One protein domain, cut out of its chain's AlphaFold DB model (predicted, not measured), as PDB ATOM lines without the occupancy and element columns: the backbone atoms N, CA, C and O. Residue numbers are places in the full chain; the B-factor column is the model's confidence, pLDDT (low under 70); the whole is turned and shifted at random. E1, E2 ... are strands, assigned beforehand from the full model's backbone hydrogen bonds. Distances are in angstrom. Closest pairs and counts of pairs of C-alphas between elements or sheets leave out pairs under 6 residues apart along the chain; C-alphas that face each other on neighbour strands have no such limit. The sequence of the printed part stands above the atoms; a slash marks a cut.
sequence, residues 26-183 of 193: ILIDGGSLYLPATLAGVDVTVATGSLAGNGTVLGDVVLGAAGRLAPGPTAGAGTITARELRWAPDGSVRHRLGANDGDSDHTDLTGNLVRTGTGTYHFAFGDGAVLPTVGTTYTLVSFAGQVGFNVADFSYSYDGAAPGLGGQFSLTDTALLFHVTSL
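What this domain is: This is residues 26 to 183 of the 193 residues of an uncharacterized protein of Dokdonella koreensis DS-123 (UniProt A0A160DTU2). The chain is wound in stacked turns, a solenoid with three walls: E2 E4 E6 E9 E12 E15, E1 E3 E5 E8 E11 E14, and E7 E10 E13 continued by E17 and E16. Successive turns add strands side by side to these walls, as E5 E6 E7, E8 E9 E10 and E11 E12 E13 show, and the hairpin of E16 and E17 completes the third wall. The printed part has 158 residues with 17 named strands, E1 to E17 in number order along the chain, and no named helix; the class is all strand. The first two walls are parallel sheets and the third is mixed. The whole is compact, with a radius of gyration of the C-alphas of 14.3 A and spans of 41 by 32 by 25 A.

Where its parts are: One sheet holds E2, residues 32 to 35, E4, 50 to 53, E6, 68 to 71, E9, 92 to 97, E12, 121 to 127 and 20.0 A long, and E15, 154 to 159 and 16.9 A. The second holds E1, residues 26 to 28, E3, 43 to 46, E5, 61 to 63, E8, 85 to 87, E11, 112 to 115, and E14, 145 to 147. The third holds E7, residues 79 to 82, E10, 106 to 109, E13, 137 to 142, E17, 175 to 182 and 21.7 A, and E16, 166 to 171 and 17.2 A. C-alpha 26 is at (104.234, 84.392, 121.206) and C-alpha 182 at (115.026, 110.585, 93.474).

How they stand to each other: The sheet from edge strand E2 to edge strand E15 is strongly twisted; E9 and E12 are parallel at 29 degrees, with N 93 and O 122 at 2.9 A. The three sheets make a stack of sheets, face to face in turn. The sheet with E1 faces the sheet with E2, best planes 33 degrees apart; in it E8 and E11 are parallel at 9 degrees, with N 87 and O 114 at 2.9 A. The sheet with E7 faces the sheet with E2 from planes 28 degrees apart; the closest C-alphas of E6 and E7 are those of Pro 71 and Ile 80, 5.1 A. E7 runs on into E8 across two residues at 91 degrees. E13 and E17 are antiparallel at 158 degrees, with N 138 and O 178 at 2.8 A. In the hairpin of E16 and E17, N 177 and O 170 are at 2.8 A.

The domain as a whole: The C-alphas farthest apart, Gly 41 and Leu 183, are 42.7 A apart. Residues 38 to 39 pair with 56 to 57, parallel. The printed part has no cut and no long link. Its mean pLDDT is 95.0, and no printed residue is under 70.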
ATOM      1  N   ILE A  26     105.455  84.112 121.970       89.00
ATOM      2  CA  ILE A  26     104.234  84.392 121.206       89.00
ATOM      3  C   ILE A  26     104.465  83.971 119.758       89.00
ATOM      4  O   ILE A  26     105.462  84.366 119.161       89.00
ATOM      5  N   LEU A  27     103.527  83.225 119.175       91.50
ATOM      6  CA  LEU A  27     103.531  82.883 117.754       91.50
ATOM      7  C   LEU A  27     102.448  83.671 117.005       91.50
ATOM      8  O   LEU A  27     101.282  83.681 117.391       91.50
ATOM      9  N   ILE A  28     102.830  84.309 115.902       92.31
ATOM     10  CA  ILE A  28     101.924  84.993 114.979       92.31
ATOM     11  C   ILE A  28     101.977  84.248 113.641       92.31
ATOM     12  O   ILE A  28     102.805  84.539 112.775       92.31
ATOM     13  N   ASP A  29     101.088  83.269 113.488       91.31
ATOM     14  CA  ASP A  29     100.953  82.424 112.291       91.31
ATOM     15  C   ASP A  29      99.696  82.785 111.477       91.31
ATOM     16  O   ASP A  29      98.901  81.945 111.065       91.31
ATOM     17  N   GLY A  30      99.480  84.094 111.335       87.75
ATOM     18  CA  GLY A  30      98.346  84.690 110.639       87.75
ATOM     19  C   GLY A  30      97.845  85.956 111.332       87.75
ATOM     20  O   GLY A  30      98.132  86.213 112.505       87.75
ATOM     21  N   GLY A  31      97.079  86.767 110.603       89.75
ATOM     22  CA  GLY A  31      96.504  88.007 111.123       89.75
ATOM     23  C   GLY A  31      97.552  89.041 111.541       89.75
ATOM     24  O   GLY A  31      98.680  89.057 111.048       89.75
ATOM     25  N   SER A  32      97.169  89.953 112.434       89.75
ATOM     26  CA  SER A  32      98.068  90.977 112.972       89.75
ATOM     27  C   SER A  32      97.946  91.067 114.489       89.75
ATOM     28  O   SER A  32      96.842  91.144 115.024       89.75
ATOM     29  N   LEU A  33      99.082  91.095 115.181       90.88
ATOM     30  CA  LEU A  33      99.164  91.501 116.577       90.88
ATOM     31  C   LEU A  33      99.561  92.975 116.627       90.88
ATOM     32  O   LEU A  33     100.665  93.331 116.220       90.88
ATOM     33  N   TYR A  34      98.670  93.818 117.143       91.50
ATOM     34  CA  TYR A  34      98.982  95.215 117.414       91.50
ATOM     35  C   TYR A  34      99.523  95.360 118.840       91.50
ATOM     36  O   TYR A  34      98.851  95.001 119.809       91.50
ATOM     37  N   LEU A  35     100.732  95.897 118.965       91.12
ATOM     38  CA  LEU A  35     101.450  96.090 120.213       91.12
ATOM     39  C   LEU A  35     101.507  97.592 120.555       91.12
ATOM     40  O   LEU A  35     102.387  98.296 120.061       91.12
ATOM     41  N   PRO A  36     100.589  98.106 121.398       88.38
ATOM     42  CA  PRO A  36     100.587  99.510 121.828       88.38
ATOM     43  C   PRO A  36     101.493  99.791 123.035       88.38
ATOM     44  O   PRO A  36     101.646 100.941 123.435       88.38
ATOM     45  N   ALA A  37     102.006  98.744 123.682       88.75
ATOM     46  CA  ALA A  37     102.640  98.815 124.993       88.75
ATOM     47  C   ALA A  37     103.816  97.835 125.090       88.75
ATOM     48  O   ALA A  37     104.201  97.196 124.111       88.75
ATOM     49  N   THR A  38     104.400  97.711 126.278       91.56
ATOM     50  CA  THR A  38     105.497  96.777 126.519       91.56
ATOM     51  C   THR A  38     104.999  95.344 126.691       91.56
ATOM     52  O   THR A  38     104.122  95.061 127.507       91.56
ATOM     53  N   LEU A  39     105.635  94.430 125.972       89.25
ATOM     54  CA  LEU A  39     105.556  92.994 126.139       89.25
ATOM     55  C   LEU A  39     106.838  92.507 126.832       89.25
ATOM     56  O   LEU A  39     107.933  92.565 126.271       89.25
ATOM     57  N   ALA A  40     106.703  92.065 128.081       87.56
ATOM     58  CA  ALA A  40     107.829  91.677 128.923       87.56
ATOM     59  C   ALA A  40     107.974  90.155 129.033       87.56
ATOM     60  O   ALA A  40     106.987  89.444 129.207       87.56
ATOM     61  N   GLY A  41     109.222  89.676 129.023       75.94
ATOM     62  CA  GLY A  41     109.552  88.294 129.384       75.94
ATOM     63  C   GLY A  41     109.103  87.230 128.383       75.94
ATOM     64  O   GLY A  41     108.977  86.074 128.781       75.94
ATOM     65  N   VAL A  42     108.860  87.610 127.125       85.25
ATOM     66  CA  VAL A  42     108.554  86.676 126.041       85.25
ATOM     67  C   VAL A  42     109.259  87.068 124.749       85.25
ATOM     68  O   VAL A  42     109.400  88.259 124.457       85.25
ATOM     69  N   ASP A  43     109.658  86.061 123.979       91.06
ATOM     70  CA  ASP A  43     110.088  86.230 122.590       91.06
ATOM     71  C   ASP A  43     108.857  86.219 121.666       91.06
ATOM     72  O   ASP A  43     107.800  85.680 122.014       91.06
ATOM     73  N   VAL A  44     108.963  86.814 120.480       94.56
ATOM     74  CA  VAL A  44     107.873  86.861 119.493       94.56
ATOM     75  C   VAL A  44     108.343  86.266 118.177       94.56
ATOM     76  O   VAL A  44     109.244  86.794 117.538       94.56
ATOM     77  N   THR A  45     107.676  85.213 117.722       95.75
ATOM     78  CA  THR A  45     107.876  84.630 116.397       95.75
ATOM     79  C   THR A  45     106.747  85.059 115.471       95.75
ATOM     80  O   THR A  45     105.583  84.733 115.697       95.75
ATOM     81  N   VAL A  46     107.090  85.753 114.392       96.56
ATOM     82  CA  VAL A  46     106.173  86.156 113.327       96.56
ATOM     83  C   VAL A  46     106.367  85.205 112.150       96.56
ATOM     84  O   VAL A  46     107.241  85.424 111.318       96.56
ATOM     85  N   ALA A  47     105.606  84.112 112.101       94.75
ATOM     86  CA  ALA A  47     105.779  83.084 111.075       94.75
ATOM     87  C   ALA A  47     105.209  83.533 109.721       94.75
ATOM     88  O   ALA A  47     105.933  83.577 108.727       94.75
ATOM     89  N   THR A  48     103.924  83.893 109.707       94.19
ATOM     90  CA  THR A  48     103.171  84.247 108.488       94.19
ATOM     91  C   THR A  48     102.244  85.457 108.667       94.19
ATOM     92  O   THR A  48     101.679  85.948 107.693       94.19
ATOM     93  N   GLY A  49     102.053  85.950 109.898       93.62
ATOM     94  CA  GLY A  49     101.242  87.146 110.164       93.62
ATOM     95  C   GLY A  49     102.073  88.422 110.312       93.62
ATOM     96  O   GLY A  49     103.185  88.523 109.798       93.62
ATOM     97  N   SER A  50     101.536  89.409 111.033       95.56
ATOM     98  CA  SER A  50     102.208  90.693 111.268       95.56
ATOM     99  C   SER A  50     102.320  91.037 112.755       95.56
ATOM    100  O   SER A  50     101.329  90.977 113.479       95.56
ATOM    101  N   LEU A  51     103.497  91.483 113.194       95.62
ATOM    102  CA  LEU A  51     103.659  92.266 114.422       95.62
ATOM    103  C   LEU A  51     103.640  93.750 114.046       95.62
ATOM    104  O   LEU A  51     104.450  94.182 113.227       95.62
ATOM    105  N   ALA A  52     102.716  94.521 114.612       94.62
ATOM    106  CA  ALA A  52     102.529  95.935 114.298       94.62
ATOM    107  C   ALA A  52     102.395  96.790 115.562       94.62
ATOM    108  O   ALA A  52     102.166  96.255 116.644       94.62
ATOM    109  N   GLY A  53     102.481  98.113 115.429       93.12
ATOM    110  CA  GLY A  53     102.259  99.057 116.527       93.12
ATOM    111  C   GLY A  53     103.501  99.838 116.920       93.12
ATOM    112  O   GLY A  53     104.437  99.967 116.143       93.12
ATOM    113  N   ASN A  54     103.484 100.414 118.114       94.19
ATOM    114  CA  ASN A  54     104.488 101.369 118.588       94.19
ATOM    115  C   ASN A  54     105.048 101.003 119.976       94.19
ATOM    116  O   ASN A  54     105.480 101.867 120.738       94.19
ATOM    117  N   GLY A  55     104.912  99.730 120.350       93.31
ATOM    118  CA  GLY A  55     105.306  99.208 121.649       93.31
ATOM    119  C   GLY A  55     106.694  98.574 121.663       93.31
ATOM    120  O   GLY A  55     107.463  98.633 120.703       93.31
ATOM    121  N   THR A  56     107.002  97.927 122.783       95.44
ATOM    122  CA  THR A  56     108.324  97.354 123.058       95.44
ATOM    123  C   THR A  56     108.207  95.862 123.323       95.44
ATOM    124  O   THR A  56     107.438  95.464 124.191       95.44
ATOM    125  N   VAL A  57     109.009  95.036 122.662       95.25
ATOM    126  CA  VAL A  57     109.233  93.630 123.017       95.25
ATOM    127  C   VAL A  57     110.547  93.549 123.794       95.25
ATOM    128  O   VAL A  57     111.604  93.849 123.257       95.25
ATOM    129  N   LEU A  58     110.518  93.175 125.075       93.00
ATOM    130  CA  LEU A  58     111.763  93.058 125.859       93.00
ATOM    131  C   LEU A  58     112.576  91.794 125.519       93.00
ATOM    132  O   LEU A  58     113.724  91.676 125.948       93.00
ATOM    133  N   GLY A  59     111.968  90.846 124.804       92.88
ATOM    134  CA  GLY A  59     112.627  89.674 124.230       92.88
ATOM    135  C   GLY A  59     113.034  89.874 122.770       92.88
ATOM    136  O   GLY A  59     113.059  90.995 122.249       92.88
ATOM    137  N   ASP A  60     113.343  88.761 122.116       95.56
ATOM    138  CA  ASP A  60     113.718  88.742 120.704       95.56
ATOM    139  C   ASP A  60     112.481  88.692 119.809       95.56
ATOM    140  O   ASP A  60     111.457  88.095 120.149       95.56
ATOM    141  N   VAL A  61     112.601  89.278 118.620       97.75
ATOM    142  CA  VAL A  61     111.645  89.099 117.530       97.75
ATOM    143  C   VAL A  61     112.280  88.204 116.473       97.75
ATOM    144  O   VAL A  61     113.318  88.532 115.901       97.75
ATOM    145  N   VAL A  62     111.646  87.071 116.186       97.75
ATOM    146  CA  VAL A  62     111.988  86.179 115.079       97.75
ATOM    147  C   VAL A  62     111.014  86.442 113.938       97.75
ATOM    148  O   VAL A  62     109.832  86.114 114.031       97.75
ATOM    149  N   LEU A  63     111.502  87.037 112.855       98.31
ATOM    150  CA  LEU A  63     110.722  87.329 111.657       98.31
ATOM    151  C   LEU A  63     110.929  86.207 110.634       98.31
ATOM    152  O   LEU A  63     112.006  86.088 110.049       98.31
ATOM    153  N   GLY A  64     109.912  85.364 110.461       97.88
ATOM    154  CA  GLY A  64     109.898  84.267 109.496       97.88
ATOM    155  C   GLY A  64     109.754  84.745 108.050       97.88
ATOM    156  O   GLY A  64     109.460  85.910 107.794       97.88
ATOM    157  N   ALA A  65     109.926  83.821 107.102       96.56
ATOM    158  CA  ALA A  65     109.987  84.121 105.668       96.56
ATOM    159  C   ALA A  65     108.697  84.700 105.059       96.56
ATOM    160  O   ALA A  65     108.728  85.288 103.990       96.56
ATOM    161  N   ALA A  66     107.555  84.551 105.726       95.62
ATOM    162  CA  ALA A  66     106.300  85.201 105.336       95.62
ATOM    163  C   ALA A  66     105.800  86.175 106.413       95.62
ATOM    164  O   ALA A  66     104.694  86.704 106.322       95.62
ATOM    165  N   GLY A  67     106.597  86.384 107.459       97.62
ATOM    166  CA  GLY A  67     106.258  87.266 108.556       97.62
ATOM    167  C   GLY A  67     106.451  88.726 108.175       97.62
ATOM    168  O   GLY A  67     107.280  89.080 107.329       97.62
ATOM    169  N   ARG A  68     105.704  89.594 108.857       97.94
ATOM    170  CA  ARG A  68     105.799  91.040 108.677       97.94
ATOM    171  C   ARG A  68     106.000  91.787 109.988       97.94
ATOM    172  O   ARG A  68     105.219  91.643 110.926       97.94
ATOM    173  N   LEU A  69     106.998  92.659 110.026       98.19
ATOM    174  CA  LEU A  69     107.133  93.677 111.063       98.19
ATOM    175  C   LEU A  69     106.622  95.006 110.503       98.19
ATOM    176  O   LEU A  69     107.040  95.422 109.429       98.19
ATOM    177  N   ALA A  70     105.703  95.672 111.188       96.44
ATOM    178  CA  ALA A  70     105.116  96.924 110.718       96.44
ATOM    179  C   ALA A  70     105.088  97.957 111.848       96.44
ATOM    180  O   ALA A  70     104.050  98.110 112.501       96.44
ATOM    181  N   PRO A  71     106.207  98.656 112.097       96.56
ATOM    182  CA  PRO A  71     106.229  99.708 113.088       96.56
ATOM    183  C   PRO A  71     105.225 100.824 112.810       96.56
ATOM    184  O   PRO A  71     104.766 101.042 111.684       96.56
ATOM    185  N   GLY A  72     104.874 101.483 113.904       89.75
ATOM    186  CA  GLY A  72     103.943 102.586 113.981       89.75
ATOM    187  C   GLY A  72     102.461 102.193 114.067       89.75
ATOM    188  O   GLY A  72     102.060 101.052 113.810       89.75
ATOM    189  N   PRO A  73     101.617 103.156 114.474       82.81
ATOM    190  CA  PRO A  73     100.164 103.011 114.504       82.81
ATOM    191  C   PRO A  73      99.560 102.965 113.094       82.81
ATOM    192  O   PRO A  73     100.223 103.220 112.092       82.81
ATOM    193  N   THR A  74      98.255 102.711 112.988       74.94
ATOM    194  CA  THR A  74      97.536 102.801 111.703       74.94
ATOM    195  C   THR A  74      97.642 104.185 111.051       74.94
ATOM    196  O   THR A  74      97.695 104.264 109.827       74.94
ATOM    197  N   ALA A  75      97.755 105.259 111.841       78.19
ATOM    198  CA  ALA A  75      97.904 106.634 111.361       78.19
ATOM    199  C   ALA A  75      99.119 107.330 111.995       78.19
ATOM    200  O   ALA A  75      99.184 107.446 113.215       78.19
ATOM    201  N   GLY A  76     100.038 107.828 111.161       84.31
ATOM    202  CA  GLY A  76     101.257 108.525 111.594       84.31
ATOM    203  C   GLY A  76     102.418 107.591 111.940       84.31
ATOM    204  O   GLY A  76     102.203 106.412 112.197       84.31
ATOM    205  N   ALA A  77     103.637 108.122 111.921       90.56
ATOM    206  CA  ALA A  77     104.866 107.383 112.194       90.56
ATOM    207  C   ALA A  77     104.925 106.776 113.606       90.56
ATOM    208  O   ALA A  77     104.286 107.267 114.541       90.56
ATOM    209  N   GLY A  78     105.709 105.714 113.777       95.12
ATOM    210  CA  GLY A  78     106.079 105.234 115.103       95.12
ATOM    211  C   GLY A  78     107.141 104.144 115.113       95.12
ATOM    212  O   GLY A  78     107.618 103.677 114.080       95.12
ATOM    213  N   THR A  79     107.492 103.726 116.325       97.38
ATOM    214  CA  THR A  79     108.654 102.871 116.573       97.38
ATOM    215  C   THR A  79     108.250 101.581 117.262       97.38
ATOM    216  O   THR A  79     107.567 101.629 118.281       97.38
ATOM    217  N   ILE A  80     108.706 100.436 116.753       97.62
ATOM    218  CA  ILE A  80     108.734  99.195 117.539       97.62
ATOM    219  C   ILE A  80     110.131  99.033 118.102       97.62
ATOM    220  O   ILE A  80     111.103  99.068 117.350       97.62
ATOM    221  N   THR A  81     110.212  98.793 119.405       98.12
ATOM    222  CA  THR A  81     111.473  98.453 120.063       98.12
ATOM    223  C   THR A  81     111.539  96.952 120.332       98.12
ATOM    224  O   THR A  81     110.547  96.366 120.767       98.12
ATOM    225  N   ALA A  82     112.696  96.327 120.125       97.81
ATOM    226  CA  ALA A  82     112.949  94.937 120.501       97.81
ATOM    227  C   ALA A  82     114.351  94.743 121.106       97.81
ATOM    228  O   ALA A  82     115.198  95.644 121.056       97.81
ATOM    229  N   ARG A  83     114.628  93.567 121.687       97.00
ATOM    230  CA  ARG A  83     116.003  93.202 122.056       97.00
ATOM    231  C   ARG A  83     116.818  92.863 120.816       97.00
ATOM    232  O   ARG A  83     117.744  93.586 120.478       97.00
ATOM    233  N   GLU A  84     116.449  91.801 120.118       97.69
ATOM    234  CA  GLU A  84     117.049  91.420 118.840       97.69
ATOM    235  C   GLU A  84     115.971  91.295 117.764       97.69
ATOM    236  O   GLU A  84     114.816  90.976 118.062       97.69
ATOM    237  N   LEU A  85     116.368  91.476 116.503       98.69
ATOM    238  CA  LEU A  85     115.586  91.046 115.346       98.69
ATOM    239  C   LEU A  85     116.356  89.956 114.608       98.69
ATOM    240  O   LEU A  85     117.385  90.216 113.987       98.69
ATOM    241  N   ARG A  86     115.828  88.736 114.644       98.56
ATOM    242  CA  ARG A  86     116.307  87.601 113.856       98.56
ATOM    243  C   ARG A  86     115.462  87.499 112.604       98.56
ATOM    244  O   ARG A  86     114.319  87.050 112.662       98.56
ATOM    245  N   TRP A  87     116.014  87.934 111.485       98.56
ATOM    246  CA  TRP A  87     115.276  88.075 110.240       98.56
ATOM    247  C   TRP A  87     115.633  86.926 109.295       98.56
ATOM    248  O   TRP A  87     116.809  86.697 109.002       98.56
ATOM    249  N   ALA A  88     114.618  86.174 108.866       98.38
ATOM    250  CA  ALA A  88     114.701  85.194 107.789       98.38
ATOM    251  C   ALA A  88     114.501  85.857 106.414       98.38
ATOM    252  O   ALA A  88     113.761  86.839 106.320       98.38
ATOM    253  N   PRO A  89     115.123  85.329 105.343       97.62
ATOM    254  CA  PRO A  89     114.879  85.830 103.993       97.62
ATOM    255  C   PRO A  89     113.385  85.759 103.648       97.62
ATOM    256  O   PRO A  89     112.672  84.916 104.187       97.62
ATOM    257  N   ASP A  90     112.935  86.657 102.775       96.06
ATOM    258  CA  ASP A  90     111.548  86.861 102.323       96.06
ATOM    259  C   ASP A  90     110.591  87.466 103.372       96.06
ATOM    260  O   ASP A  90     109.551  88.027 103.013       96.06
ATOM    261  N   GLY A  91     110.976  87.481 104.656       97.56
ATOM    262  CA  GLY A  91     110.289  88.278 105.672       97.56
ATOM    263  C   GLY A  91     110.358  89.771 105.330       97.56
ATOM    264  O   GLY A  91     111.350  90.236 104.758       97.56
ATOM    265  N   SER A  92     109.333  90.539 105.703       98.31
ATOM    266  CA  SER A  92     109.240  91.959 105.327       98.31
ATOM    267  C   SER A  92     109.128  92.908 106.517       98.31
ATOM    268  O   SER A  92     108.485  92.607 107.526       98.31
ATOM    269  N   VAL A  93     109.715  94.096 106.375       98.56
ATOM    270  CA  VAL A  93     109.527  95.219 107.300       98.56
ATOM    271  C   VAL A  93     108.793  96.334 106.562       98.56
ATOM    272  O   VAL A  93     109.270  96.818 105.539       98.56
ATOM    273  N   ARG A  94     107.620  96.747 107.047       96.94
ATOM    274  CA  ARG A  94     106.907  97.904 106.494       96.94
ATOM    275  C   ARG A  94     107.264  99.162 107.267       96.94
ATOM    276  O   ARG A  94     106.921  99.242 108.442       96.94
ATOM    277  N   HIS A  95     107.786 100.167 106.576       97.44
ATOM    278  CA  HIS A  95     107.943 101.520 107.112       97.44
ATOM    279  C   HIS A  95     107.196 102.543 106.270       97.44
ATOM    280  O   HIS A  95     107.127 102.435 105.049       97.44
ATOM    281  N   ARG A  96     106.651 103.562 106.919       96.38
ATOM    282  CA  ARG A  96     106.232 104.798 106.266       96.38
ATOM    283  C   ARG A  96     107.359 105.811 106.325       96.38
ATOM    284  O   ARG A  96     107.955 105.990 107.384       96.38
ATOM    285  N   LEU A  97     107.618 106.464 105.201       96.69
ATOM    286  CA  LEU A  97     108.634 107.501 105.073       96.69
ATOM    287  C   LEU A  97     107.947 108.868 105.036       96.69
ATOM    288  O   LEU A  97     107.147 109.143 104.140       96.69
ATOM    289  N   GLY A  98     108.228 109.692 106.041       95.62
ATOM    290  CA  GLY A  98     107.734 111.060 106.166       95.62
ATOM    291  C   GLY A  98     108.640 112.092 105.495       95.62
ATOM    292  O   GLY A  98     109.611 111.750 104.818       95.62
ATOM    293  N   ALA A  99     108.378 113.378 105.742       95.56
ATOM    294  CA  ALA A  99     109.182 114.480 105.200       95.56
ATOM    295  C   ALA A  99     110.665 114.414 105.607       95.56
ATOM    296  O   ALA A  99     111.531 114.856 104.850       95.56
ATOM    297  N   ASN A 100     110.940 113.883 106.799       97.06
ATOM    298  CA  ASN A 100     112.262 113.682 107.379       97.06
ATOM    299  C   ASN A 100     112.285 112.392 108.221       97.06
ATOM    300  O   ASN A 100     111.270 111.704 108.351       97.06
ATOM    301  N   ASP A 101     113.449 112.076 108.793       98.00
ATOM    302  CA  ASP A 101     113.659 110.869 109.596       98.00
ATOM    303  C   ASP A 101     112.670 110.759 110.767       98.00
ATOM    304  O   ASP A 101     111.986 109.754 110.892       98.00
ATOM    305  N   GLY A 102     112.491 111.829 111.551       96.44
ATOM    306  CA  GLY A 102     111.614 111.828 112.730       96.44
ATOM    307  C   GLY A 102     110.116 111.726 112.420       96.44
ATOM    308  O   GLY A 102     109.326 111.434 113.316       96.44
ATOM    309  N   ASP A 103     109.728 111.934 111.160       96.25
ATOM    310  CA  ASP A 103     108.358 111.751 110.671       96.25
ATOM    311  C   ASP A 103     108.130 110.351 110.064       96.25
ATOM    312  O   ASP A 103     107.134 110.139 109.361       96.25
ATOM    313  N   SER A 104     109.049 109.404 110.292       97.69
ATOM    314  CA  SER A 104     109.054 108.072 109.675       97.69
ATOM    315  C   SER A 104     108.946 106.938 110.692       97.69
ATOM    316  O   SER A 104     109.187 107.101 111.886       97.69
ATOM    317  N   ASP A 105     108.518 105.768 110.224       98.44
ATOM    318  CA  ASP A 105     108.511 104.569 111.058       98.44
ATOM    319  C   ASP A 105     109.944 104.082 111.326       98.44
ATOM    320  O   ASP A 105     110.794 104.118 110.436       98.44
ATOM    321  N   HIS A 106     110.182 103.548 112.527       98.50
ATOM    322  CA  HIS A 106     111.488 103.027 112.934       98.50
ATOM    323  C   HIS A 106     111.383 101.651 113.596       98.50
ATOM    324  O   HIS A 106     110.401 101.322 114.265       98.50
ATOM    325  N   THR A 107     112.444 100.859 113.477       98.75
ATOM    326  CA  THR A 107     112.658  99.666 114.302       98.75
ATOM    327  C   THR A 107     113.877  99.895 115.188       98.75
ATOM    328  O   THR A 107     114.978 100.056 114.676       98.75
ATOM    329  N   ASP A 108     113.704  99.885 116.506       98.62
ATOM    330  CA  ASP A 108     114.796 100.141 117.447       98.62
ATOM    331  C   ASP A 108     115.203  98.873 118.199       98.62
ATOM    332  O   ASP A 108     114.410  98.280 118.932       98.62
ATOM    333  N   LEU A 109     116.437  98.419 118.001       98.69
ATOM    334  CA  LEU A 109     116.962  97.210 118.622       98.69
ATOM    335  C   LEU A 109     117.986  97.587 119.689       98.69
ATOM    336  O   LEU A 109     119.027  98.176 119.411       98.69
ATOM    337  N   THR A 110     117.726  97.173 120.925       98.19
ATOM    338  CA  THR A 110     118.695  97.358 122.021       98.19
ATOM    339  C   THR A 110     119.887  96.396 121.926       98.19
ATOM    340  O   THR A 110     120.909  96.606 122.577       98.19
ATOM    341  N   GLY A 111     119.757  95.341 121.119       98.31
ATOM    342  CA  GLY A 111     120.760  94.330 120.804       98.31
ATOM    343  C   GLY A 111     120.998  94.233 119.296       98.31
ATOM    344  O   GLY A 111     121.229  95.244 118.635       98.31
ATOM    345  N   ASN A 112     120.994  93.015 118.748       98.44
ATOM    346  CA  ASN A 112     121.493  92.761 117.398       98.44
ATOM    347  C   ASN A 112     120.405  92.670 116.317       98.44
ATOM    348  O   ASN A 112     119.328  92.107 116.535       98.44
ATOM    349  N   LEU A 113     120.760  93.106 115.105       98.75
ATOM    350  CA  LEU A 113     120.105  92.708 113.859       98.75
ATOM    351  C   LEU A 113     120.798  91.454 113.294       98.75
ATOM    352  O   LEU A 113     121.961  91.499 112.897       98.75
ATOM    353  N   VAL A 114     120.100  90.320 113.253       98.69
ATOM    354  CA  VAL A 114     120.697  89.009 112.952       98.69
ATOM    355  C   VAL A 114     120.085  88.401 111.697       98.69
ATOM    356  O   VAL A 114     118.879  88.152 111.633       98.69
ATOM    357  N   ARG A 115     120.933  88.104 110.712       98.31
ATOM    358  CA  ARG A 115     120.571  87.371 109.497       98.31
ATOM    359  C   ARG A 115     120.461  85.875 109.798       98.31
ATOM    360  O   ARG A 115     121.401  85.300 110.344       98.31
ATOM    361  N   THR A 116     119.368  85.218 109.407       97.56
ATOM    362  CA  THR A 116     119.181  83.770 109.666       97.56
ATOM    363  C   THR A 116     119.251  82.876 108.421       97.56
ATOM    364  O   THR A 116     119.219  81.654 108.553       97.56
ATOM    365  N   GLY A 117     119.418  83.441 107.219       95.94
ATOM    366  CA  GLY A 117     119.568  82.669 105.978       95.94
ATOM    367  C   GLY A 117     120.034  83.491 104.772       95.94
ATOM    368  O   GLY A 117     120.340  84.677 104.885       95.94
ATOM    369  N   THR A 118     120.089  82.882 103.592       94.50
ATOM    370  CA  THR A 118     120.427  83.561 102.326       94.50
ATOM    371  C   THR A 118     119.167  83.894 101.537       94.50
ATOM    372  O   THR A 118     118.257  83.076 101.492       94.50
ATOM    373  N   GLY A 119     119.125  85.051 100.882       94.56
ATOM    374  CA  GLY A 119     117.948  85.527 100.156       94.56
ATOM    375  C   GLY A 119     117.783  87.032 100.319       94.56
ATOM    376  O   GLY A 119     118.723  87.707 100.745       94.56
ATOM    377  N   THR A 120     116.595  87.528  99.982       94.81
ATOM    378  CA  THR A 120     116.290  88.962  99.995       94.81
ATOM    379  C   THR A 120     115.605  89.361 101.296       94.81
ATOM    380  O   THR A 120     114.738  88.647 101.793       94.81
ATOM    381  N   TYR A 121     115.963  90.530 101.817       98.38
ATOM    382  CA  TYR A 121     115.389  91.119 103.024       98.38
ATOM    383  C   TYR A 121     114.654  92.394 102.637       98.38
ATOM    384  O   TYR A 121     115.260  93.375 102.202       98.38
ATOM    385  N   HIS A 122     113.325  92.340 102.680       98.44
ATOM    386  CA  HIS A 122     112.498  93.307 101.973       98.44
ATOM    387  C   HIS A 122     111.942  94.402 102.884       98.44
ATOM    388  O   HIS A 122     111.295  94.119 103.895       98.44
ATOM    389  N   PHE A 123     112.105  95.653 102.459       98.56
ATOM    390  CA  PHE A 123     111.372  96.788 103.002       98.56
ATOM    391  C   PHE A 123     110.172  97.138 102.121       98.56
ATOM    392  O   PHE A 123     110.313  97.418 100.935       98.56
ATOM    393  N   ALA A 124     108.982  97.164 102.709       97.25
ATOM    394  CA  ALA A 124     107.782  97.674 102.055       97.25
ATOM    395  C   ALA A 124     107.553  99.121 102.503       97.25
ATOM    396  O   ALA A 124     107.034  99.355 103.598       97.25
ATOM    397  N   PHE A 125     107.964 100.089 101.689       97.06
ATOM    398  CA  PHE A 125     107.785 101.501 102.002       97.06
ATOM    399  C   PHE A 125     106.410 102.016 101.587       97.06
ATOM    400  O   PHE A 125     105.843 101.577 100.588       97.06
ATOM    401  N   GLY A 126     105.900 102.985 102.339       94.62
ATOM    402  CA  GLY A 126     104.752 103.799 101.953       94.62
ATOM    403  C   GLY A 126     104.879 105.222 102.479       94.62
ATOM    404  O   GLY A 126     105.878 105.574 103.109       94.62
ATOM    405  N   ASP A 127     103.862 106.043 102.241       93.62
ATOM    406  CA  ASP A 127     103.887 107.446 102.658       93.62
ATOM    407  C   ASP A 127     103.672 107.605 104.171       93.62
ATOM    408  O   ASP A 127     102.791 106.979 104.777       93.62
ATOM    409  N   GLY A 128     104.454 108.497 104.779       93.06
ATOM    410  CA  GLY A 128     104.108 109.137 106.043       93.06
ATOM    411  C   GLY A 128     102.985 110.166 105.870       93.06
ATOM    412  O   GLY A 128     102.271 110.192 104.871       93.06
ATOM    413  N   ALA A 129     102.817 111.054 106.854       92.06
ATOM    414  CA  ALA A 129     101.828 112.139 106.755       92.06
ATOM    415  C   ALA A 129     102.162 113.145 105.636       92.06
ATOM    416  O   ALA A 129     101.274 113.767 105.059       92.06
ATOM    417  N   VAL A 130     103.455 113.297 105.350       92.69
ATOM    418  CA  VAL A 130     104.010 114.113 104.271       92.69
ATOM    419  C   VAL A 130     104.956 113.225 103.475       92.69
ATOM    420  O   VAL A 130     105.618 112.369 104.055       92.69
ATOM    421  N   LEU A 131     105.006 113.421 102.157       92.38
ATOM    422  CA  LEU A 131     105.832 112.613 101.266       92.38
ATOM    423  C   LEU A 131     107.325 112.707 101.615       92.38
ATOM    424  O   LEU A 131     107.780 113.767 102.064       92.38
ATOM    425  N   PRO A 132     108.095 111.636 101.357       95.00
ATOM    426  CA  PRO A 132     109.540 111.676 101.484       95.00
ATOM    427  C   PRO A 132     110.156 112.719 100.557       95.00
ATOM    428  O   PRO A 132     109.592 113.073  99.521       95.00
ATOM    429  N   THR A 133     111.332 113.212 100.932       93.88
ATOM    430  CA  THR A 133     112.045 114.272 100.210       93.88
ATOM    431  C   THR A 133     113.368 113.754  99.649       93.88
ATOM    432  O   THR A 133     114.057 112.946 100.272       93.88
ATOM    433  N   VAL A 134     113.737 114.207  98.446       95.44
ATOM    434  CA  VAL A 134     115.034 113.858  97.841       95.44
ATOM    435  C   VAL A 134     116.171 114.398  98.702       95.44
ATOM    436  O   VAL A 134     116.130 115.546  99.139       95.44
ATOM    437  N   GLY A 135     117.202 113.581  98.908       96.81
ATOM    438  CA  GLY A 135     118.364 113.909  99.730       96.81
ATOM    439  C   GLY A 135     118.197 113.554 101.208       96.81
ATOM    440  O   GLY A 135     119.169 113.636 101.957       96.81
ATOM    441  N   THR A 136     117.008 113.124 101.632       98.19
ATOM    442  CA  THR A 136     116.777 112.701 103.014       98.19
ATOM    443  C   THR A 136     117.279 111.283 103.246       98.19
ATOM    444  O   THR A 136     117.092 110.385 102.422       98.19
ATOM    445  N   THR A 137     117.921 111.095 104.397       98.62
ATOM    446  CA  THR A 137     118.347 109.792 104.905       98.62
ATOM    447  C   THR A 137     117.457 109.403 106.072       98.62
ATOM    448  O   THR A 137     117.288 110.188 107.001       98.62
ATOM    449  N   TYR A 138     116.926 108.187 106.010       98.69
ATOM    450  CA  TYR A 138     116.041 107.599 107.003       98.69
ATOM    451  C   TYR A 138     116.764 106.478 107.747       98.69
ATOM    452  O   TYR A 138     117.358 105.594 107.122       98.69
ATOM    453  N   THR A 139     116.697 106.494 109.070       98.75
ATOM    454  CA  THR A 139     117.145 105.423 109.952       98.75
ATOM    455  C   THR A 139     116.048 104.373 110.025       98.75
ATOM    456  O   THR A 139     115.087 104.515 110.772       98.75
ATOM    457  N   LEU A 140     116.171 103.296 109.253       98.75
ATOM    458  CA  LEU A 140     115.147 102.251 109.240       98.75
ATOM    459  C   LEU A 140     115.234 101.396 110.505       98.75
ATOM    460  O   LEU A 140     114.242 101.169 111.200       98.75
ATOM    461  N   VAL A 141     116.438 100.905 110.795       98.88
ATOM    462  CA  VAL A 141     116.696 100.031 111.939       98.88
ATOM    463  C   VAL A 141     117.911 100.543 112.695       98.88
ATOM    464  O   VAL A 141     118.987 100.612 112.106       98.88
ATOM    465  N   SER A 142     117.761 100.864 113.979       98.81
ATOM    466  CA  SER A 142     118.882 101.061 114.910       98.81
ATOM    467  C   SER A 142     119.187  99.759 115.645       98.81
ATOM    468  O   SER A 142     118.283  98.981 115.945       98.81
ATOM    469  N   PHE A 143     120.465  99.495 115.905       98.75
ATOM    470  CA  PHE A 143     120.919  98.303 116.620       98.75
ATOM    471  C   PHE A 143     122.247  98.545 117.340       98.75
ATOM    472  O   PHE A 143     123.019  99.431 116.980       98.75
ATOM    473  N   ALA A 144     122.548  97.719 118.341       98.56
ATOM    474  CA  ALA A 144     123.858  97.700 118.992       98.56
ATOM    475  C   ALA A 144     124.933  97.012 118.131       98.56
ATOM    476  O   ALA A 144     126.118  97.309 118.266       98.56
ATOM    477  N   GLY A 145     124.519  96.092 117.256       98.31
ATOM    478  CA  GLY A 145     125.378  95.421 116.284       98.31
ATOM    479  C   GLY A 145     124.569  94.647 115.244       98.31
ATOM    480  O   GLY A 145     123.357  94.471 115.378       98.31
ATOM    481  N   GLN A 146     125.236  94.164 114.197       98.00
ATOM    482  CA  GLN A 146     124.619  93.290 113.197       98.00
ATOM    483  C   GLN A 146     125.454  92.038 112.955       98.00
ATOM    484  O   GLN A 146     126.678  92.054 113.098       98.00
ATOM    485  N   VAL A 147     124.784  90.953 112.567       97.94
ATOM    486  CA  VAL A 147     125.430  89.682 112.237       97.94
ATOM    487  C   VAL A 147     124.968  89.196 110.866       97.94
ATOM    488  O   VAL A 147     123.810  88.823 110.680       97.94
ATOM    489  N   GLY A 148     125.915  89.124 109.928       97.00
ATOM    490  CA  GLY A 148     125.769  88.431 108.645       97.00
ATOM    491  C   GLY A 148     125.131  89.233 107.508       97.00
ATOM    492  O   GLY A 148     125.058  88.713 106.390       97.00
ATOM    493  N   PHE A 149     124.692  90.469 107.754       98.12
ATOM    494  CA  PHE A 149     124.120  91.329 106.722       98.12
ATOM    495  C   PHE A 149     125.183  92.052 105.898       98.12
ATOM    496  O   PHE A 149     126.232  92.467 106.395       98.12
ATOM    497  N   ASN A 150     124.858  92.245 104.626       97.12
ATOM    498  CA  ASN A 150     125.499  93.182 103.720       97.12
ATOM    499  C   ASN A 150     124.426  94.067 103.058       97.12
ATOM    500  O   ASN A 150     123.252  93.714 103.012       97.12
ATOM    501  N   VAL A 151     124.831  95.217 102.514       97.19
ATOM    502  CA  VAL A 151     123.901  96.168 101.875       97.19
ATOM    503  C   VAL A 151     123.124  95.551 100.702       97.19
ATOM    504  O   VAL A 151     121.963  95.892 100.500       97.19
ATOM    505  N   ALA A 152     123.734  94.636  99.946       97.31
ATOM    506  CA  ALA A 152     123.109  94.002  98.784       97.31
ATOM    507  C   ALA A 152     122.045  92.950  99.149       97.31
ATOM    508  O   ALA A 152     121.320  92.494  98.268       97.31
ATOM    509  N   ASP A 153     121.927  92.574 100.427       97.94
ATOM    510  CA  ASP A 153     120.865  91.685 100.905       97.94
ATOM    511  C   ASP A 153     119.494  92.389 100.939       97.94
ATOM    512  O   ASP A 153     118.453  91.723 100.953       97.94
ATOM    513  N   PHE A 154     119.478  93.728 100.974       98.56
ATOM    514  CA  PHE A 154     118.262  94.517 101.143       98.56
ATOM    515  C   PHE A 154     117.646  94.933  99.810       98.56
ATOM    516  O   PHE A 154     118.322  95.378  98.883       98.56
ATOM    517  N   SER A 155     116.322  94.845  99.744       98.25
ATOM    518  CA  SER A 155     115.524  95.396  98.651       98.25
ATOM    519  C   SER A 155     114.377  96.219  99.213       98.25
ATOM    520  O   SER A 155     114.052  96.116 100.399       98.25
ATOM    521  N   TYR A 156     113.735  97.007  98.358       98.19
ATOM    522  CA  TYR A 156     112.511  97.685  98.740       98.19
ATOM    523  C   TYR A 156     111.466  97.690  97.632       98.19
ATOM    524  O   TYR A 156     111.772  97.549  96.447       98.19
ATOM    525  N   SER A 157     110.219  97.860  98.050       96.94
ATOM    526  CA  SER A 157     109.107  98.319  97.226       96.94
ATOM    527  C   SER A 157     108.584  99.627  97.810       96.94
ATOM    528  O   SER A 157     108.833  99.934  98.976       96.94
ATOM    529  N   TYR A 158     107.891 100.419  96.996       95.31
ATOM    530  CA  TYR A 158     107.268 101.660  97.440       95.31
ATOM    531  C   TYR A 158     105.821 101.705  96.956       95.31
ATOM    532  O   TYR A 158     105.576 101.697  95.749       95.31
ATOM    533  N   ASP A 159     104.888 101.748  97.902       91.88
ATOM    534  CA  ASP A 159     103.449 101.873  97.674       91.88
ATOM    535  C   ASP A 159     102.956 103.173  98.326       91.88
ATOM    536  O   ASP A 159     102.615 103.231  99.510       91.88
ATOM    537  N   GLY A 160     103.022 104.256  97.553       90.06
ATOM    538  CA  GLY A 160     102.694 105.611  97.981       90.06
ATOM    539  C   GLY A 160     102.501 106.545  96.787       90.06
ATOM    540  O   GLY A 160     102.616 106.138  95.628       90.06
ATOM    541  N   ALA A 161     102.235 107.820  97.050       89.56
ATOM    542  CA  ALA A 161     101.917 108.821  96.033       89.56
ATOM    543  C   ALA A 161     103.122 109.250  95.176       89.56
ATOM    544  O   ALA A 161     102.955 109.990  94.206       89.56
ATOM    545  N   ALA A 162     104.326 108.770  95.500       84.06
ATOM    546  CA  ALA A 162     105.549 108.943  94.721       84.06
ATOM    547  C   ALA A 162     105.987 107.636  94.010       84.06
ATOM    548  O   ALA A 162     107.056 107.097  94.317       84.06
ATOM    549  N   PRO A 163     105.204 107.101  93.045       77.94
ATOM    550  CA  PRO A 163     105.566 105.882  92.323       77.94
ATOM    551  C   PRO A 163     106.842 106.121  91.506       77.94
ATOM    552  O   PRO A 163     106.857 106.924  90.579       77.94
ATOM    553  N   GLY A 164     107.930 105.441  91.860       82.38
ATOM    554  CA  GLY A 164     109.259 105.696  91.288       82.38
ATOM    555  C   GLY A 164     110.238 106.361  92.253       82.38
ATOM    556  O   GLY A 164     111.264 106.880  91.808       82.38
ATOM    557  N   LEU A 165     109.946 106.345  93.560       94.06
ATOM    558  CA  LEU A 165     110.946 106.642  94.577       94.06
ATOM    559  C   LEU A 165     112.208 105.798  94.331       94.06
ATOM    560  O   LEU A 165     112.178 104.564  94.328       94.06
ATOM    561  N   GLY A 166     113.324 106.493  94.128       96.12
ATOM    562  CA  GLY A 166     114.655 105.914  94.035       96.12
ATOM    563  C   GLY A 166     115.400 106.130  95.343       96.12
ATOM    564  O   GLY A 166     115.379 107.234  95.892       96.12
ATOM    565  N   GLY A 167     116.082 105.100  95.825       97.31
ATOM    566  CA  GLY A 167     116.958 105.232  96.975       97.31
ATOM    567  C   GLY A 167     117.951 104.093  97.113       97.31
ATOM    568  O   GLY A 167     117.947 103.127  96.347       97.31
ATOM    569  N   GLN A 168     118.843 104.254  98.081       98.31
ATOM    570  CA  GLN A 168     119.965 103.356  98.317       98.31
ATOM    571  C   GLN A 168     120.063 103.016  99.799       98.31
ATOM    572  O   GLN A 168     119.931 103.888 100.658       98.31
ATOM    573  N   PHE A 169     120.328 101.744 100.090       98.81
ATOM    574  CA  PHE A 169     120.621 101.302 101.445       98.81
ATOM    575  C   PHE A 169     122.071 101.601 101.821       98.81
ATOM    576  O   PHE A 169     122.981 101.500 100.996       98.81
ATOM    577  N   SER A 170     122.290 101.902 103.097       98.69
ATOM    578  CA  SER A 170     123.613 101.928 103.715       98.69
ATOM    579  C   SER A 170     123.559 101.193 105.046       98.69
ATOM    580  O   SER A 170     122.619 101.370 105.816       98.69
ATOM    581  N   LEU A 171     124.557 100.352 105.312       98.56
ATOM    582  CA  LEU A 171     124.678  99.608 106.558       98.56
ATOM    583  C   LEU A 171     125.902 100.125 107.309       98.56
ATOM    584  O   LEU A 171     127.018 100.081 106.792       98.56
ATOM    585  N   THR A 172     125.669 100.622 108.515       98.19
ATOM    586  CA  THR A 172     126.699 101.082 109.452       98.19
ATOM    587  C   THR A 172     126.836 100.087 110.603       98.19
ATOM    588  O   THR A 172     126.092  99.105 110.676       98.19
ATOM    589  N   ASP A 173     127.751 100.352 111.535       96.50
ATOM    590  CA  ASP A 173     127.948  99.503 112.717       96.50
ATOM    591  C   ASP A 173     126.724  99.463 113.647       96.50
ATOM    592  O   ASP A 173     126.553  98.493 114.383       96.50
ATOM    593  N   THR A 174     125.862 100.488 113.606       98.38
ATOM    594  CA  THR A 174     124.735 100.649 114.546       98.38
ATOM    595  C   THR A 174     123.395 100.969 113.885       98.38
ATOM    596  O   THR A 174     122.406 101.213 114.575       98.38
ATOM    597  N   ALA A 175     123.341 101.040 112.555       98.62
ATOM    598  CA  ALA A 175     122.112 101.370 111.848       98.62
ATOM    599  C   ALA A 175     122.079 100.856 110.408       98.62
ATOM    600  O   ALA A 175     123.089 100.881 109.696       98.62
ATOM    601  N   LEU A 176     120.879 100.487 109.968       98.81
ATOM    602  CA  LEU A 176     120.510 100.339 108.567       98.81
ATOM    603  C   LEU A 176     119.747 101.589 108.126       98.81
ATOM    604  O   LEU A 176     118.696 101.922 108.678       98.81
ATOM    605  N   LEU A 177     120.286 102.257 107.115       98.88
ATOM    606  CA  LEU A 177     119.801 103.524 106.595       98.88
ATOM    607  C   LEU A 177     119.264 103.359 105.176       98.88
ATOM    608  O   LEU A 177     119.723 102.497 104.421       98.88
ATOM    609  N   PHE A 178     118.363 104.254 104.788       98.75
ATOM    610  CA  PHE A 178     117.908 104.409 103.413       98.75
ATOM    611  C   PHE A 178     117.966 105.872 102.992       98.75
ATOM    612  O   PHE A 178     117.378 106.738 103.633       98.75
ATOM    613  N   HIS A 179     118.695 106.149 101.917       98.56
ATOM    614  CA  HIS A 179     118.860 107.488 101.368       98.56
ATOM    615  C   HIS A 179     118.023 107.648 100.101       98.56
ATOM    616  O   HIS A 179     118.202 106.889  99.145       98.56
ATOM    617  N   VAL A 180     117.131 108.638 100.077       97.94
ATOM    618  CA  VAL A 180     116.294 108.927  98.907       97.94
ATOM    619  C   VAL A 180     117.098 109.727  97.890       97.94
ATOM    620  O   VAL A 180     117.480 110.870  98.132       97.94
ATOM    621  N   THR A 181     117.313 109.144  96.716       97.31
ATOM    622  CA  THR A 181     118.087 109.753  95.626       97.31
ATOM    623  C   THR A 181     117.210 110.429  94.581       97.31
ATOM    624  O   THR A 181     117.676 111.311  93.865       97.31
ATOM    625  N   SER A 182     115.947 110.018  94.459       93.75
ATOM    626  CA  SER A 182     115.026 110.585  93.474       93.75
ATOM    627  C   SER A 182     113.569 110.348  93.846       93.75
ATOM    628  O   SER A 182     113.219 109.340  94.456       93.75
ATOM    629  N   LEU A 183     112.709 111.253  93.391       89.06
ATOM    630  CA  LEU A 183     111.259 111.092  93.359       89.06
ATOM    631  C   LEU A 183     110.801 111.218  91.901       89.06
ATOM    632  O   LEU A 183     111.502 111.861  91.108       89.06
TER     633      LEU A 183